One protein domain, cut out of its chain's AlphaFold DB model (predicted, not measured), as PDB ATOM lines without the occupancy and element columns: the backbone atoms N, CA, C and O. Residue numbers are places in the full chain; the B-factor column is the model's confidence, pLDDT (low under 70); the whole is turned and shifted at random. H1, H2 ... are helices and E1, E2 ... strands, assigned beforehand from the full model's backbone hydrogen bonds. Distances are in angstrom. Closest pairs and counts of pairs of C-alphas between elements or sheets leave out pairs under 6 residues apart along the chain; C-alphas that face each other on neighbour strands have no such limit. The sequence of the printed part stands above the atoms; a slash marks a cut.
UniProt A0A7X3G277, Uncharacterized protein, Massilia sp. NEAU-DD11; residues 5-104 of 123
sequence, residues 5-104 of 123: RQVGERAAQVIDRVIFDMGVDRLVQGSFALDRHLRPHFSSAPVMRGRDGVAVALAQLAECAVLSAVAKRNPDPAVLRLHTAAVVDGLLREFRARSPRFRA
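Overview. This is residues 5 to 104 of the 123 residues of an uncharacterized protein of Massilia sp. NEAU-DD11 (UniProt A0A7X3G277). A small three-stranded antiparallel sheet is covered on one face by two crossing helices, H1 and the long H4. H4 runs on past the sheet and folds back with H3 as a helical hairpin, while the short H2 packs between H1 and H3, and little H5 makes a corner at the end of H4. The printed part has 100 residues with five named helices and three named strands, in the order H1 H2 E1 E2 E3 H3 H4 H5, and the sheet's order is E2 - E1 - E3; the class is mostly helix. The whole is compact, with a radius of gyration of the C-alphas of 12.8 A, and spans 39 by 26 by 21 A, only just elongated.

Along the chain. Begin with the sheet: E1 is residues 31 to 34, E2 residues 40 to 43 and E3 residues 54 to 57, each 10.2 A long. Find C-alpha 77 at (18.978, -15.871, -59.381); from there H4 runs 30.7 A to C-alpha 98 at (7.300, -5.584, -32.935). H1, residues 5 to 22, begins at C-alpha 5 at (23.092, -4.803, -39.389) and is 25.2 A long. H3, residues 62 to 73, is 17.3 A long; H2 is residues 24 to 29 and H5 residues 100 to 103.

Arrangement. Look first at inner strand E1: N 32 and O 56 of E3 are 2.8 A apart, and N 33 and O 41 of E2 are 2.9 A apart, both within hydrogen-bond range. E1 and E2 form a hairpin. H4 and H1 lie on the same face, two layers with helices on one face of a sheet. H4, at a height over the sheet of 9.5 A, is over E1 and E3, slantwise to the strands at 45 degrees to E3 on the local plane. H1, at a height of 6.9 A, is only just over none, with 2 C-alphas falling on E2. H4 is the hub: it touches H1 at a steep tilt of 50 degrees, opposite ways, closest at the C-alphas of Ala 12 and Val 88, 6.1 A. With its residues 80 to 90 alone it touches H3, its partner in the helical hairpin, at a shallow tilt of 16 degrees, closest at the C-alphas of Glu 63 and Val 87, 5.1 A. H4 and H5 touch only at the corner, closest at the C-alphas of Arg 96 and Arg 103, 4.9 A. H2 only grazes the sheet with residues 26 to 29; it touches H3, closest at the C-alphas of Val 28 and Cys 64, 6.1 A, and H1, closest at those of Val 18 and Leu 27, 6.3 A. Every O i to N i+4 pair is within hydrogen-bond range in H1, H2 and H3, and 15 of 18 are in H4; H5 is too short for one.

Size, cuts and confidence. The farthest C-alphas, of Arg 51 and Arg 73, are 39.8 A apart. The printed part has no cut and no long link. H4 has a kink of 31 degrees near residue 84. Mean pLDDT of the printed part is 88.4; residues 46 to 52 are under 70.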
ATOM      1  N   ARG A   5      22.405  -4.432 -38.146       89.06
ATOM      2  CA  ARG A   5      23.092  -4.803 -39.389       89.06
ATOM      3  C   ARG A   5      23.441  -6.292 -39.437       89.06
ATOM      4  O   ARG A   5      23.124  -6.944 -40.419       89.06
ATOM      5  N   GLN A   6      24.026  -6.845 -38.374       90.62
ATOM      6  CA  GLN A   6      24.378  -8.274 -38.326       90.62
ATOM      7  C   GLN A   6      23.147  -9.185 -38.401       90.62
ATOM      8  O   GLN A   6      23.206 -10.275 -38.969       90.62
ATOM      9  N   VAL A   7      22.022  -8.756 -37.822       91.44
ATOM     10  CA  VAL A   7      20.750  -9.480 -37.952       91.44
ATOM     11  C   VAL A   7      20.239  -9.404 -39.392       91.44
ATOM     12  O   VAL A   7      19.829 -10.429 -39.927       91.44
ATOM     13  N   GLY A   8      20.323  -8.236 -40.034       92.81
ATOM     14  CA  GLY A   8      19.995  -8.051 -41.450       92.81
ATOM     15  C   GLY A   8      20.833  -8.919 -42.384       92.81
ATOM     16  O   GLY A   8      20.280  -9.660 -43.188       92.81
ATOM     17  N   GLU A   9      22.156  -8.912 -42.221       93.31
ATOM     18  CA  GLU A   9      23.084  -9.754 -42.989       93.31
ATOM     19  C   GLU A   9      22.747 -11.240 -42.825       93.31
ATOM     20  O   GLU A   9      22.724 -11.995 -43.798       93.31
ATOM     21  N   ARG A  10      22.414 -11.672 -41.601       93.94
ATOM     22  CA  ARG A  10      22.000 -13.056 -41.370       93.94
ATOM     23  C   ARG A  10      20.639 -13.365 -41.990       93.94
ATOM     24  O   ARG A  10      20.457 -14.470 -42.494       93.94
ATOM     25  N   ALA A  11      19.698 -12.426 -41.953       94.00
ATOM     26  CA  ALA A  11      18.401 -12.588 -42.593       94.00
ATOM     27  C   ALA A  11      18.548 -12.728 -44.115       94.00
ATOM     28  O   ALA A  11      17.972 -13.652 -44.681       94.00
ATOM     29  N   ALA A  12      19.387 -11.895 -44.741       94.12
ATOM     30  CA  ALA A  12      19.714 -11.975 -46.164       94.12
ATOM     31  C   ALA A  12      20.244 -13.365 -46.543       94.12
ATOM     32  O   ALA A  12      19.690 -14.011 -47.423       94.12
ATOM     33  N   GLN A  13      21.227 -13.884 -45.795       94.06
ATOM     34  CA  GLN A  13      21.783 -15.226 -46.029       94.06
ATOM     35  C   GLN A  13      20.729 -16.338 -45.964       94.06
ATOM     36  O   GLN A  13      20.792 -17.303 -46.721       94.06
ATOM     37  N   VAL A  14      19.783 -16.241 -45.026       94.31
ATOM     38  CA  VAL A  14      18.705 -17.229 -44.901       94.31
ATOM     39  C   VAL A  14      17.723 -17.094 -46.063       94.31
ATOM     40  O   VAL A  14      17.326 -18.114 -46.617       94.31
ATOM     41  N   ILE A  15      17.359 -15.872 -46.457       93.88
ATOM     42  CA  ILE A  15      16.476 -15.621 -47.604       93.88
ATOM     43  C   ILE A  15      17.105 -16.156 -48.892       93.88
ATOM     44  O   ILE A  15      16.466 -16.950 -49.575       93.88
ATOM     45  N   ASP A  16      18.362 -15.808 -49.174       92.94
ATOM     46  CA  ASP A  16      19.097 -16.284 -50.352       92.94
ATOM     47  C   ASP A  16      19.116 -17.812 -50.417       92.94
ATOM     48  O   ASP A  16      18.856 -18.408 -51.463       92.94
ATOM     49  N   ARG A  17      19.380 -18.461 -49.275       92.81
ATOM     50  CA  ARG A  17      19.381 -19.921 -49.182       92.81
ATOM     51  C   ARG A  17      18.002 -20.517 -49.447       92.81
ATOM     52  O   ARG A  17      17.904 -21.496 -50.170       92.81
ATOM     53  N   VAL A  18      16.939 -19.941 -48.890       93.00
ATOM     54  CA  VAL A  18      15.568 -20.426 -49.116       93.00
ATOM     55  C   VAL A  18      15.156 -20.250 -50.576       93.00
ATOM     56  O   VAL A  18      14.559 -21.162 -51.140       93.00
ATOM     57  N   ILE A  19      15.497 -19.121 -51.206       92.44
ATOM     58  CA  ILE A  19      15.238 -18.898 -52.635       92.44
ATOM     59  C   ILE A  19      15.939 -19.973 -53.468       92.44
ATOM     60  O   ILE A  19      15.318 -20.534 -54.365       92.44
ATOM     61  N   PHE A  20      17.198 -20.280 -53.155       90.31
ATOM     62  CA  PHE A  20      17.973 -21.290 -53.871       90.31
ATOM     63  C   PHE A  20      17.452 -22.721 -53.644       90.31
ATOM     64  O   PHE A  20      17.253 -23.453 -54.607       90.31
ATOM     65  N   ASP A  21      17.199 -23.109 -52.390       92.25
ATOM     66  CA  ASP A  21      16.832 -24.484 -52.018       92.25
ATOM     67  C   ASP A  21      15.351 -24.804 -52.315       92.25
ATOM     68  O   ASP A  21      15.007 -25.945 -52.620       92.25
ATOM     69  N   MET A  22      14.449 -23.823 -52.176       90.62
ATOM     70  CA  MET A  22      12.988 -24.033 -52.176       90.62
ATOM     71  C   MET A  22      12.209 -23.124 -53.136       90.62
ATOM     72  O   MET A  22      11.020 -23.362 -53.366       90.62
ATOM     73  N   GLY A  23      12.839 -22.087 -53.685       91.75
ATOM     74  CA  GLY A  23      12.198 -21.125 -54.576       91.75
ATOM     75  C   GLY A  23      11.464 -19.983 -53.865       91.75
ATOM     76  O   GLY A  23      11.175 -20.005 -52.664       91.75
ATOM     77  N   VAL A  24      11.138 -18.953 -54.648       92.38
ATOM     78  CA  VAL A  24      10.509 -17.711 -54.164       92.38
ATOM     79  C   VAL A  24       9.097 -17.943 -53.634       92.38
ATOM     80  O   VAL A  24       8.732 -17.365 -52.612       92.38
ATOM     81  N   ASP A  25       8.302 -18.808 -54.261       91.94
ATOM     82  CA  ASP A  25       6.926 -19.045 -53.808       91.94
ATOM     83  C   ASP A  25       6.889 -19.639 -52.395       91.94
ATOM     84  O   ASP A  25       6.093 -19.216 -51.554       91.94
ATOM     85  N   ARG A  26       7.815 -20.560 -52.094       91.12
ATOM     86  CA  ARG A  26       7.962 -21.127 -50.749       91.12
ATOM     87  C   ARG A  26       8.433 -20.095 -49.737       91.12
ATOM     88  O   ARG A  26       7.929 -20.095 -48.617       91.12
ATOM     89  N   LEU A  27       9.343 -19.202 -50.127       92.81
ATOM     90  CA  LEU A  27       9.750 -18.082 -49.283       92.81
ATOM     91  C   LEU A  27       8.540 -17.210 -48.912       92.81
ATOM     92  O   LEU A  27       8.294 -16.973 -47.733       92.81
ATOM     93  N   VAL A  28       7.771 -16.751 -49.903       92.44
ATOM     94  CA  VAL A  28       6.672 -15.790 -49.701       92.44
ATOM     95  C   VAL A  28       5.533 -16.383 -48.867       92.44
ATOM     96  O   VAL A  28       4.932 -15.674 -48.062       92.44
ATOM     97  N   GLN A  29       5.263 -17.682 -49.006       91.75
ATOM     98  CA  GLN A  29       4.271 -18.391 -48.190       91.75
ATOM     99  C   GLN A  29       4.731 -18.641 -46.745       91.75
ATOM    100  O   GLN A  29       3.908 -18.953 -45.883       91.75
ATOM    101  N   GLY A  30       6.030 -18.526 -46.473       91.81
ATOM    102  CA  GLY A  30       6.604 -18.786 -45.163       91.81
ATOM    103  C   GLY A  30       6.566 -17.593 -44.210       91.81
ATOM    104  O   GLY A  30       6.042 -16.507 -44.475       91.81
ATOM    105  N   SER A  31       7.158 -17.811 -43.043       92.25
ATOM    106  CA  SER A  31       7.328 -16.808 -42.001       92.25
ATOM    107  C   SER A  31       8.785 -16.699 -41.596       92.25
ATOM    108  O   SER A  31       9.540 -17.672 -41.600       92.25
ATOM    109  N   PHE A  32       9.162 -15.498 -41.190       91.94
ATOM    110  CA  PHE A  32      10.481 -15.207 -40.676       91.94
ATOM    111  C   PHE A  32      10.373 -14.809 -39.214       91.94
ATOM    112  O   PHE A  32       9.620 -13.901 -38.851       91.94
ATOM    113  N   ALA A  33      11.108 -15.511 -38.365       90.38
ATOM    114  CA  ALA A  33      11.042 -15.339 -36.930       90.38
ATOM    115  C   ALA A  33      12.386 -14.896 -36.359       90.38
ATOM    116  O   ALA A  33      13.459 -15.269 -36.833       90.38
ATOM    117  N   LEU A  34      12.303 -14.080 -35.318       89.38
ATOM    118  CA  LEU A  34      13.418 -13.606 -34.525       89.38
ATOM    119  C   LEU A  34      13.286 -14.204 -33.127       89.38
ATOM    120  O   LEU A  34      12.328 -13.908 -32.408       89.38
ATOM    121  N   ASP A  35      14.239 -15.057 -32.756       87.50
ATOM    122  CA  ASP A  35      14.253 -15.681 -31.433       87.50
ATOM    123  C   ASP A  35      14.676 -14.698 -30.320       87.50
ATOM    124  O   ASP A  35      15.112 -13.568 -30.569       87.50
ATOM    125  N   ARG A  36      14.610 -15.154 -29.063       82.94
ATOM    126  CA  ARG A  36      15.039 -14.383 -27.880       82.94
ATOM    127  C   ARG A  36      16.518 -13.976 -27.897       82.94
ATOM    128  O   ARG A  36      16.918 -13.059 -27.185       82.94
ATOM    129  N   HIS A  37      17.335 -14.678 -28.680       86.06
ATOM    130  CA  HIS A  37      18.751 -14.389 -28.871       86.06
ATOM    131  C   HIS A  37      18.982 -13.431 -30.045       86.06
ATOM    132  O   HIS A  37      20.134 -13.098 -30.318       86.06
ATOM    133  N   LEU A  38      17.930 -12.955 -30.716       87.12
ATOM    134  CA  LEU A  38      17.989 -12.107 -31.906       87.12
ATOM    135  C   LEU A  38      18.628 -12.844 -33.094       87.12
ATOM    136  O   LEU A  38      19.429 -12.281 -33.839       87.12
ATOM    137  N   ARG A  39      18.319 -14.139 -33.239       88.62
ATOM    138  CA  ARG A  39      18.692 -14.969 -34.390       88.62
ATOM    139  C   ARG A  39      17.504 -15.057 -35.352       88.62
ATOM    140  O   ARG A  39      16.458 -15.588 -34.967       88.62
ATOM    141  N   PRO A  40      17.653 -14.546 -36.583       90.19
ATOM    142  CA  PRO A  40      16.645 -14.727 -37.610       90.19
ATOM    143  C   PRO A  40      16.633 -16.173 -38.113       90.19
ATOM    144  O   PRO A  40      17.696 -16.766 -38.317       90.19
ATOM    145  N   HIS A  41      15.444 -16.718 -38.351       91.00
ATOM    146  CA  HIS A  41      15.250 -18.011 -39.000       91.00
ATOM    147  C   HIS A  41      13.964 -18.031 -39.827       91.00
ATOM    148  O   HIS A  41      12.993 -17.338 -39.519       91.00
ATOM    149  N   PHE A  42      13.977 -18.842 -40.881       92.12
ATOM    150  CA  PHE A  42      12.829 -19.074 -41.747       92.12
ATOM    151  C   PHE A  42      12.067 -20.326 -41.305       92.12
ATOM    152  O   PHE A  42      12.673 -21.316 -40.897       92.12
ATOM    153  N   SER A  43      10.745 -20.282 -41.431       90.19
ATOM    154  CA  SER A  43       9.851 -21.424 -41.270       90.19
ATOM    155  C   SER A  43       8.848 -21.436 -42.415       90.19
ATOM    156  O   SER A  43       8.171 -20.438 -42.665       90.19
ATOM    157  N   SER A  44       8.715 -22.579 -43.083       85.19
ATOM    158  CA  SER A  44       7.659 -22.816 -44.072       85.19
ATOM    159  C   SER A  44       6.289 -23.038 -43.424       85.19
ATOM    160  O   SER A  44       5.265 -22.862 -44.078       85.19
ATOM    161  N   ALA A  45       6.258 -23.407 -42.140       77.00
ATOM    162  CA  ALA A  45       5.035 -23.554 -41.365       77.00
ATOM    163  C   ALA A  45       4.608 -22.216 -40.733       77.00
ATOM    164  O   ALA A  45       5.482 -21.404 -40.391       77.00
ATOM    165  N   PRO A  46       3.296 -21.998 -40.507       64.81
ATOM    166  CA  PRO A  46       2.801 -20.857 -39.745       64.81
ATOM    167  C   PRO A  46       3.469 -20.813 -38.369       64.81
ATOM    168  O   PRO A  46       3.317 -21.727 -37.559       64.81
ATOM    169  N   VAL A  47       4.235 -19.757 -38.097       66.50
ATOM    170  CA  VAL A  47       4.913 -19.615 -36.806       66.50
ATOM    171  C   VAL A  47       3.932 -19.018 -35.802       66.50
ATOM    172  O   VAL A  47       3.506 -17.870 -35.945       66.50
ATOM    173  N   MET A  48       3.589 -19.778 -34.760       59.06
ATOM    174  CA  MET A  48       2.881 -19.223 -33.607       59.06
ATOM    175  C   MET A  48       3.774 -18.225 -32.867       59.06
ATOM    176  O   MET A  48       4.952 -18.481 -32.614       59.06
ATOM    177  N   ARG A  49       3.199 -17.078 -32.487       58.47
ATOM    178  CA  ARG A  49       3.867 -16.075 -31.650       58.47
ATOM    179  C   ARG A  49       4.202 -16.700 -30.293       58.47
ATOM    180  O   ARG A  49       3.316 -16.915 -29.473       58.47
ATOM    181  N   GLY A  50       5.476 -17.013 -30.070       59.25
ATOM    182  CA  GLY A  50       5.984 -17.408 -28.759       59.25
ATOM    183  C   GLY A  50       6.167 -16.198 -27.838       59.25
ATOM    184  O   GLY A  50       6.309 -15.070 -28.304       59.25
ATOM    185  N   ARG A  51       6.214 -16.445 -26.522       55.88
ATOM    186  CA  ARG A  51       6.249 -15.420 -25.456       55.88
ATOM    187  C   ARG A  51       7.437 -14.442 -25.539       55.88
ATOM    188  O   ARG A  51       7.331 -13.341 -25.018       55.88
ATOM    189  N   ASP A  52       8.522 -14.816 -26.227       56.19
ATOM    190  CA  ASP A  52       9.785 -14.056 -26.282       56.19
ATOM    191  C   ASP A  52      10.322 -13.791 -27.707       56.19
ATOM    192  O   ASP A  52      11.465 -13.348 -27.861       56.19
ATOM    193  N   GLY A  53       9.543 -14.081 -28.758       72.56
ATOM    194  CA  GLY A  53       9.987 -13.984 -30.155       72.56
ATOM    195  C   GLY A  53       8.994 -13.257 -31.060       72.56
ATOM    196  O   GLY A  53       7.789 -13.265 -30.819       72.56
ATOM    197  N   VAL A  54       9.499 -12.630 -32.124       86.44
ATOM    198  CA  VAL A  54       8.665 -11.973 -33.145       86.44
ATOM    199  C   VAL A  54       8.640 -12.824 -34.396       86.44
ATOM    200  O   VAL A  54       9.693 -13.226 -34.874       86.44
ATOM    201  N   ALA A  55       7.454 -13.041 -34.957       89.25
ATOM    202  CA  ALA A  55       7.278 -13.652 -36.268       89.25
ATOM    203  C   ALA A  55       6.601 -12.671 -37.235       89.25
ATOM    204  O   ALA A  55       5.678 -11.932 -36.863       89.25
ATOM    205  N   VAL A  56       7.077 -12.672 -38.474       89.62
ATOM    206  CA  VAL A  56       6.568 -11.871 -39.587       89.62
ATOM    207  C   VAL A  56       6.247 -12.827 -40.727       89.62
ATOM    208  O   VAL A  56       7.132 -13.530 -41.213       89.62
ATOM    209  N   ALA A  57       4.982 -12.876 -41.138       91.25
ATOM    210  CA  ALA A  57       4.597 -13.602 -42.340       91.25
ATOM    211  C   ALA A  57       5.113 -12.826 -43.556       91.25
ATOM    212  O   ALA A  57       4.795 -11.644 -43.703       91.25
ATOM    213  N   LEU A  58       5.910 -13.467 -44.415       91.50
ATOM    214  CA  LEU A  58       6.549 -12.778 -45.539       91.50
ATOM    215  C   LEU A  58       5.525 -12.309 -46.579       91.50
ATOM    216  O   LEU A  58       5.691 -11.241 -47.156       91.50
ATOM    217  N   ALA A  59       4.397 -13.009 -46.710       90.56
ATOM    218  CA  ALA A  59       3.251 -12.575 -47.508       90.56
ATOM    219  C   ALA A  59       2.671 -11.200 -47.106       90.56
ATOM    220  O   ALA A  59       1.956 -10.594 -47.899       90.56
ATOM    221  N   GLN A  60       2.949 -10.699 -45.894       90.50
ATOM    222  CA  GLN A  60       2.504  -9.372 -45.442       90.50
ATOM    223  C   GLN A  60       3.464  -8.244 -45.846       90.50
ATOM    224  O   GLN A  60       3.123  -7.073 -45.689       90.50
ATOM    225  N   LEU A  61       4.663  -8.574 -46.335       93.19
ATOM    226  CA  LEU A  61       5.630  -7.588 -46.803       93.19
ATOM    227  C   LEU A  61       5.329  -7.228 -48.259       93.19
ATOM    228  O   LEU A  61       5.312  -8.096 -49.135       93.19
ATOM    229  N   ALA A  62       5.149  -5.935 -48.537       92.06
ATOM    230  CA  ALA A  62       4.967  -5.441 -49.902       92.06
ATOM    231  C   ALA A  62       6.167  -5.810 -50.793       92.06
ATOM    232  O   ALA A  62       6.013  -6.149 -51.965       92.06
ATOM    233  N   GLU A  63       7.364  -5.828 -50.208       93.44
ATOM    234  CA  GLU A  63       8.614  -6.193 -50.867       93.44
ATOM    235  C   GLU A  63       8.606  -7.657 -51.357       93.44
ATOM    236  O   GLU A  63       9.150  -7.960 -52.420       93.44
ATOM    237  N   CYS A  64       7.912  -8.561 -50.655       92.75
ATOM    238  CA  CYS A  64       7.739  -9.950 -51.088       92.75
ATOM    239  C   CYS A  64       6.761 -10.093 -52.262       92.75
ATOM    240  O   CYS A  64       6.960 -10.962 -53.113       92.75
ATOM    241  N   ALA A  65       5.741  -9.234 -52.355       91.50
ATOM    242  CA  ALA A  65       4.856  -9.201 -53.520       91.50
ATOM    243  C   ALA A  65       5.625  -8.784 -54.785       91.50
ATOM    244  O   ALA A  65       5.460  -9.402 -55.840       91.50
ATOM    245  N   VAL A  66       6.527  -7.802 -54.663       92.31
ATOM    246  CA  VAL A  66       7.428  -7.396 -55.754       92.31
ATOM    247  C   VAL A  66       8.368  -8.539 -56.134       92.31
ATOM    248  O   VAL A  66       8.446  -8.883 -57.311       92.31
ATOM    249  N   LEU A  67       9.022  -9.179 -55.157       93.00
ATOM    250  CA  LEU A  67       9.907 -10.322 -55.411       93.00
ATOM    251  C   LEU A  67       9.178 -11.465 -56.140       93.00
ATOM    252  O   LEU A  67       9.706 -12.002 -57.111       93.00
ATOM    253  N   SER A  68       7.954 -11.811 -55.723       92.75
ATOM    254  CA  SER A  68       7.141 -12.842 -56.390       92.75
ATOM    255  C   SER A  68       6.791 -12.454 -57.829       92.75
ATOM    256  O   SER A  68       6.892 -13.277 -58.739       92.75
ATOM    257  N   ALA A  69       6.415 -11.194 -58.068       92.62
ATOM    258  CA  ALA A  69       6.121 -10.706 -59.412       92.62
ATOM    259  C   ALA A  69       7.357 -10.742 -60.326       92.62
ATOM    260  O   ALA A  69       7.240 -11.111 -61.496       92.62
ATOM    261  N   VAL A  70       8.536 -10.398 -59.796       92.69
ATOM    262  CA  VAL A  70       9.808 -10.479 -60.525       92.69
ATOM    263  C   VAL A  70      10.150 -11.928 -60.839       92.69
ATOM    264  O   VAL A  70      10.385 -12.229 -62.002       92.69
ATOM    265  N   ALA A  71      10.069 -12.836 -59.866       92.00
ATOM    266  CA  ALA A  71      10.353 -14.258 -60.068       92.00
ATOM    267  C   ALA A  71       9.498 -14.900 -61.168       92.00
ATOM    268  O   ALA A  71       9.997 -15.713 -61.941       92.00
ATOM    269  N   LYS A  72       8.228 -14.497 -61.285       92.56
ATOM    270  CA  LYS A  72       7.325 -14.969 -62.348       92.56
ATOM    271  C   LYS A  72       7.705 -14.466 -63.740       92.56
ATOM    272  O   LYS A  72       7.399 -15.128 -64.724       92.56
ATOM    273  N   ARG A  73       8.320 -13.284 -63.834       92.56
ATOM    274  CA  ARG A  73       8.735 -12.670 -65.106       92.56
ATOM    275  C   ARG A  73      10.148 -13.072 -65.508       92.56
ATOM    276  O   ARG A  73      10.415 -13.268 -66.687       92.56
ATOM    277  N   ASN A  74      11.044 -13.145 -64.533       90.56
ATOM    278  CA  ASN A  74      12.445 -13.467 -64.705       90.56
ATOM    279  C   ASN A  74      12.958 -14.209 -63.453       90.56
ATOM    280  O   ASN A  74      13.263 -13.565 -62.445       90.56
ATOM    281  N   PRO A  75      13.055 -15.548 -63.499       85.69
ATOM    282  CA  PRO A  75      13.521 -16.356 -62.376       85.69
ATOM    283  C   PRO A  75      15.053 -16.368 -62.223       85.69
ATOM    284  O   PRO A  75      15.575 -17.195 -61.477       85.69
ATOM    285  N   ASP A  76      15.784 -15.487 -62.916       89.38
ATOM    286  CA  ASP A  76      17.240 -15.397 -62.812       89.38
ATOM    287  C   ASP A  76      17.694 -15.137 -61.353       89.38
ATOM    288  O   ASP A  76      17.298 -14.136 -60.741       89.38
ATOM    289  N   PRO A  77      18.549 -16.002 -60.771       84.06
ATOM    290  CA  PRO A  77      18.978 -15.871 -59.381       84.06
ATOM    291  C   PRO A  77      19.718 -14.569 -59.057       84.06
ATOM    292  O   PRO A  77      19.636 -14.097 -57.922       84.06
ATOM    293  N   ALA A  78      20.451 -13.981 -60.007       87.88
ATOM    294  CA  ALA A  78      21.136 -12.710 -59.791       87.88
ATOM    295  C   ALA A  78      20.125 -11.559 -59.715       87.88
ATOM    296  O   ALA A  78      20.238 -10.708 -58.832       87.88
ATOM    297  N   VAL A  79      19.090 -11.583 -60.559       88.62
ATOM    298  CA  VAL A  79      17.977 -10.623 -60.497       88.62
ATOM    299  C   VAL A  79      17.236 -10.731 -59.163       88.62
ATOM    300  O   VAL A  79      16.998  -9.721 -58.505       88.62
ATOM    301  N   LEU A  80      16.932 -11.945 -58.697       88.69
ATOM    302  CA  LEU A  80      16.236 -12.153 -57.419       88.69
ATOM    303  C   LEU A  80      17.046 -11.661 -56.206       88.69
ATOM    304  O   LEU A  80      16.476 -11.109 -55.259       88.69
ATOM    305  N   ARG A  81      18.378 -11.790 -56.240       85.06
ATOM    306  CA  ARG A  81      19.263 -11.265 -55.184       85.06
ATOM    307  C   ARG A  81      19.196  -9.745 -55.060       85.06
ATOM    308  O   ARG A  81      19.229  -9.242 -53.938       85.06
ATOM    309  N   LEU A  82      19.014  -9.010 -56.161       87.62
ATOM    310  CA  LEU A  82      18.842  -7.548 -56.118       87.62
ATOM    311  C   LEU A  82      17.610  -7.137 -55.297       87.62
ATOM    312  O   LEU A  82      17.622  -6.108 -54.623       87.62
ATOM    313  N   HIS A  83      16.567  -7.968 -55.296       89.69
ATOM    314  CA  HIS A  83      15.335  -7.722 -54.545       89.69
ATOM    315  C   HIS A  83      15.382  -8.234 -53.098       89.69
ATOM    316  O   HIS A  83      14.540  -7.850 -52.285       89.69
ATOM    317  N   THR A  84      16.382  -9.041 -52.735       90.56
ATOM    318  CA  THR A  84      16.522  -9.581 -51.373       90.56
ATOM    319  C   THR A  84      16.820  -8.484 -50.353       90.56
ATOM    320  O   THR A  84      16.268  -8.514 -49.253       90.56
ATOM    321  N   ALA A  85      17.604  -7.466 -50.720       90.12
ATOM    322  CA  ALA A  85      17.879  -6.325 -49.844       90.12
ATOM    323  C   ALA A  85      16.588  -5.600 -49.415       90.12
ATOM    324  O   ALA A  85      16.396  -5.337 -48.231       90.12
ATOM    325  N   ALA A  86      15.657  -5.377 -50.349       91.81
ATOM    326  CA  ALA A  86      14.370  -4.750 -50.049       91.81
ATOM    327  C   ALA A  86      13.516  -5.610 -49.100       91.81
ATOM    328  O   ALA A  86      12.927  -5.096 -48.149       91.81
ATOM    329  N   VAL A  87      13.485  -6.932 -49.308       94.31
ATOM    330  CA  VAL A  87      12.782  -7.858 -48.401       94.31
ATOM    331  C   VAL A  87      13.384  -7.819 -46.996       94.31
ATOM    332  O   VAL A  87      12.646  -7.795 -46.009       94.31
ATOM    333  N   VAL A  88      14.713  -7.774 -46.888       94.31
ATOM    334  CA  VAL A  88      15.412  -7.649 -45.604       94.31
ATOM    335  C   VAL A  88      15.057  -6.334 -44.920       94.31
ATOM    336  O   VAL A  88      14.724  -6.350 -43.738       94.31
ATOM    337  N   ASP A  89      15.052  -5.212 -45.635       93.31
ATOM    338  CA  ASP A  89      14.683  -3.916 -45.060       93.31
ATOM    339  C   ASP A  89      13.240  -3.906 -44.538       93.31
ATOM    340  O   ASP A  89      12.986  -3.471 -43.408       93.31
ATOM    341  N   GLY A  90      12.299  -4.459 -45.312       93.50
ATOM    342  CA  GLY A  90      10.908  -4.633 -44.889       93.50
ATOM    343  C   GLY A  90      10.781  -5.508 -43.641       93.50
ATOM    344  O   GLY A  90      10.064  -5.172 -42.695       93.50
ATOM    345  N   LEU A  91      11.551  -6.592 -43.578       93.69
ATOM    346  CA  LEU A  91      11.591  -7.479 -42.422       93.69
ATOM    347  C   LEU A  91      12.172  -6.795 -41.173       93.69
ATOM    348  O   LEU A  91      11.605  -6.903 -40.084       93.69
ATOM    349  N   LEU A  92      13.296  -6.083 -41.302       92.69
ATOM    350  CA  LEU A  92      13.925  -5.376 -40.184       92.69
ATOM    351  C   LEU A  92      13.024  -4.253 -39.658       92.69
ATOM    352  O   LEU A  92      12.980  -4.024 -38.445       92.69
ATOM    353  N   ARG A  93      12.263  -3.594 -40.543       93.38
ATOM    354  CA  ARG A  93      11.220  -2.626 -40.173       93.38
ATOM    355  C   ARG A  93      10.164  -3.275 -39.275       93.38
ATOM    356  O   ARG A  93       9.889  -2.749 -38.194       93.38
ATOM    357  N   GLU A  94       9.647  -4.442 -39.651       92.75
ATOM    358  CA  GLU A  94       8.678  -5.184 -38.833       92.75
ATOM    359  C   GLU A  94       9.275  -5.673 -37.505       92.75
ATOM    360  O   GLU A  94       8.646  -5.549 -36.451       92.75
ATOM    361  N   PHE A  95      10.515  -6.168 -37.505       90.88
ATOM    362  CA  PHE A  95      11.201  -6.549 -36.269       90.88
ATOM    363  C   PHE A  95      11.393  -5.364 -35.324       90.88
ATOM    364  O   PHE A  95      11.168  -5.498 -34.122       90.88
ATOM    365  N   ARG A  96      11.741  -4.184 -35.840       91.19
ATOM    366  CA  ARG A  96      11.878  -2.961 -35.035       91.19
ATOM    367  C   ARG A  96      10.544  -2.470 -34.477       91.19
ATOM    368  O   ARG A  96      10.504  -1.951 -33.352       91.19
ATOM    369  N   ALA A  97       9.460  -2.636 -35.231       90.06
ATOM    370  CA  ALA A  97       8.114  -2.299 -34.785       90.06
ATOM    371  C   ALA A  97       7.642  -3.232 -33.657       90.06
ATOM    372  O   ALA A  97       7.118  -2.754 -32.653       90.06
ATOM    373  N   ARG A  98       7.892  -4.541 -33.789       89.38
ATOM    374  CA  ARG A  98       7.300  -5.584 -32.935       89.38
ATOM    375  C   ARG A  98       8.205  -6.081 -31.795       89.38
ATOM    376  O   ARG A  98       7.691  -6.677 -30.856       89.38
ATOM    377  N   SER A  99       9.527  -5.868 -31.848       88.06
ATOM    378  CA  SER A  99      10.489  -6.350 -30.836       88.06
ATOM    379  C   SER A  99      11.225  -5.198 -30.139       88.06
ATOM    380  O   SER A  99      12.134  -4.596 -30.724       88.06
ATOM    381  N   PRO A 100      10.924  -4.925 -28.853       86.94
ATOM    382  CA  PRO A 100      11.680  -3.963 -28.048       86.94
ATOM    383  C   PRO A 100      13.168  -4.322 -27.941       86.94
ATOM    384  O   PRO A 100      14.026  -3.447 -28.031       86.94
ATOM    385  N   ARG A 101      13.488  -5.619 -27.823       86.50
ATOM    386  CA  ARG A 101      14.872  -6.117 -27.727       86.50
ATOM    387  C   ARG A 101      15.654  -5.842 -29.007       86.50
ATOM    388  O   ARG A 101      16.807  -5.435 -28.945       86.50
ATOM    389  N   PHE A 102      15.021  -6.039 -30.164       88.44
ATOM    390  CA  PHE A 102      15.631  -5.710 -31.447       88.44
ATOM    391  C   PHE A 102      15.811  -4.197 -31.616       88.44
ATOM    392  O   PHE A 102      16.872  -3.751 -32.041       88.44
ATOM    393  N   ARG A 103      14.812  -3.395 -31.223       89.44
ATOM    394  CA  ARG A 103      14.884  -1.925 -31.268       89.44
ATOM    395  C   ARG A 103      16.030  -1.361 -30.422       89.44
ATOM    396  O   ARG A 103      16.619  -0.363 -30.822       89.44
ATOM    397  N   ALA A 104      16.344  -2.003 -29.298       88.19
ATOM    398  CA  ALA A 104      17.444  -1.628 -28.412       88.19
ATOM    399  C   ALA A 104      18.843  -1.956 -28.975       88.19
ATOM    400  O   ALA A 104      19.843  -1.517 -28.409       88.19
TER     401      ALA A 104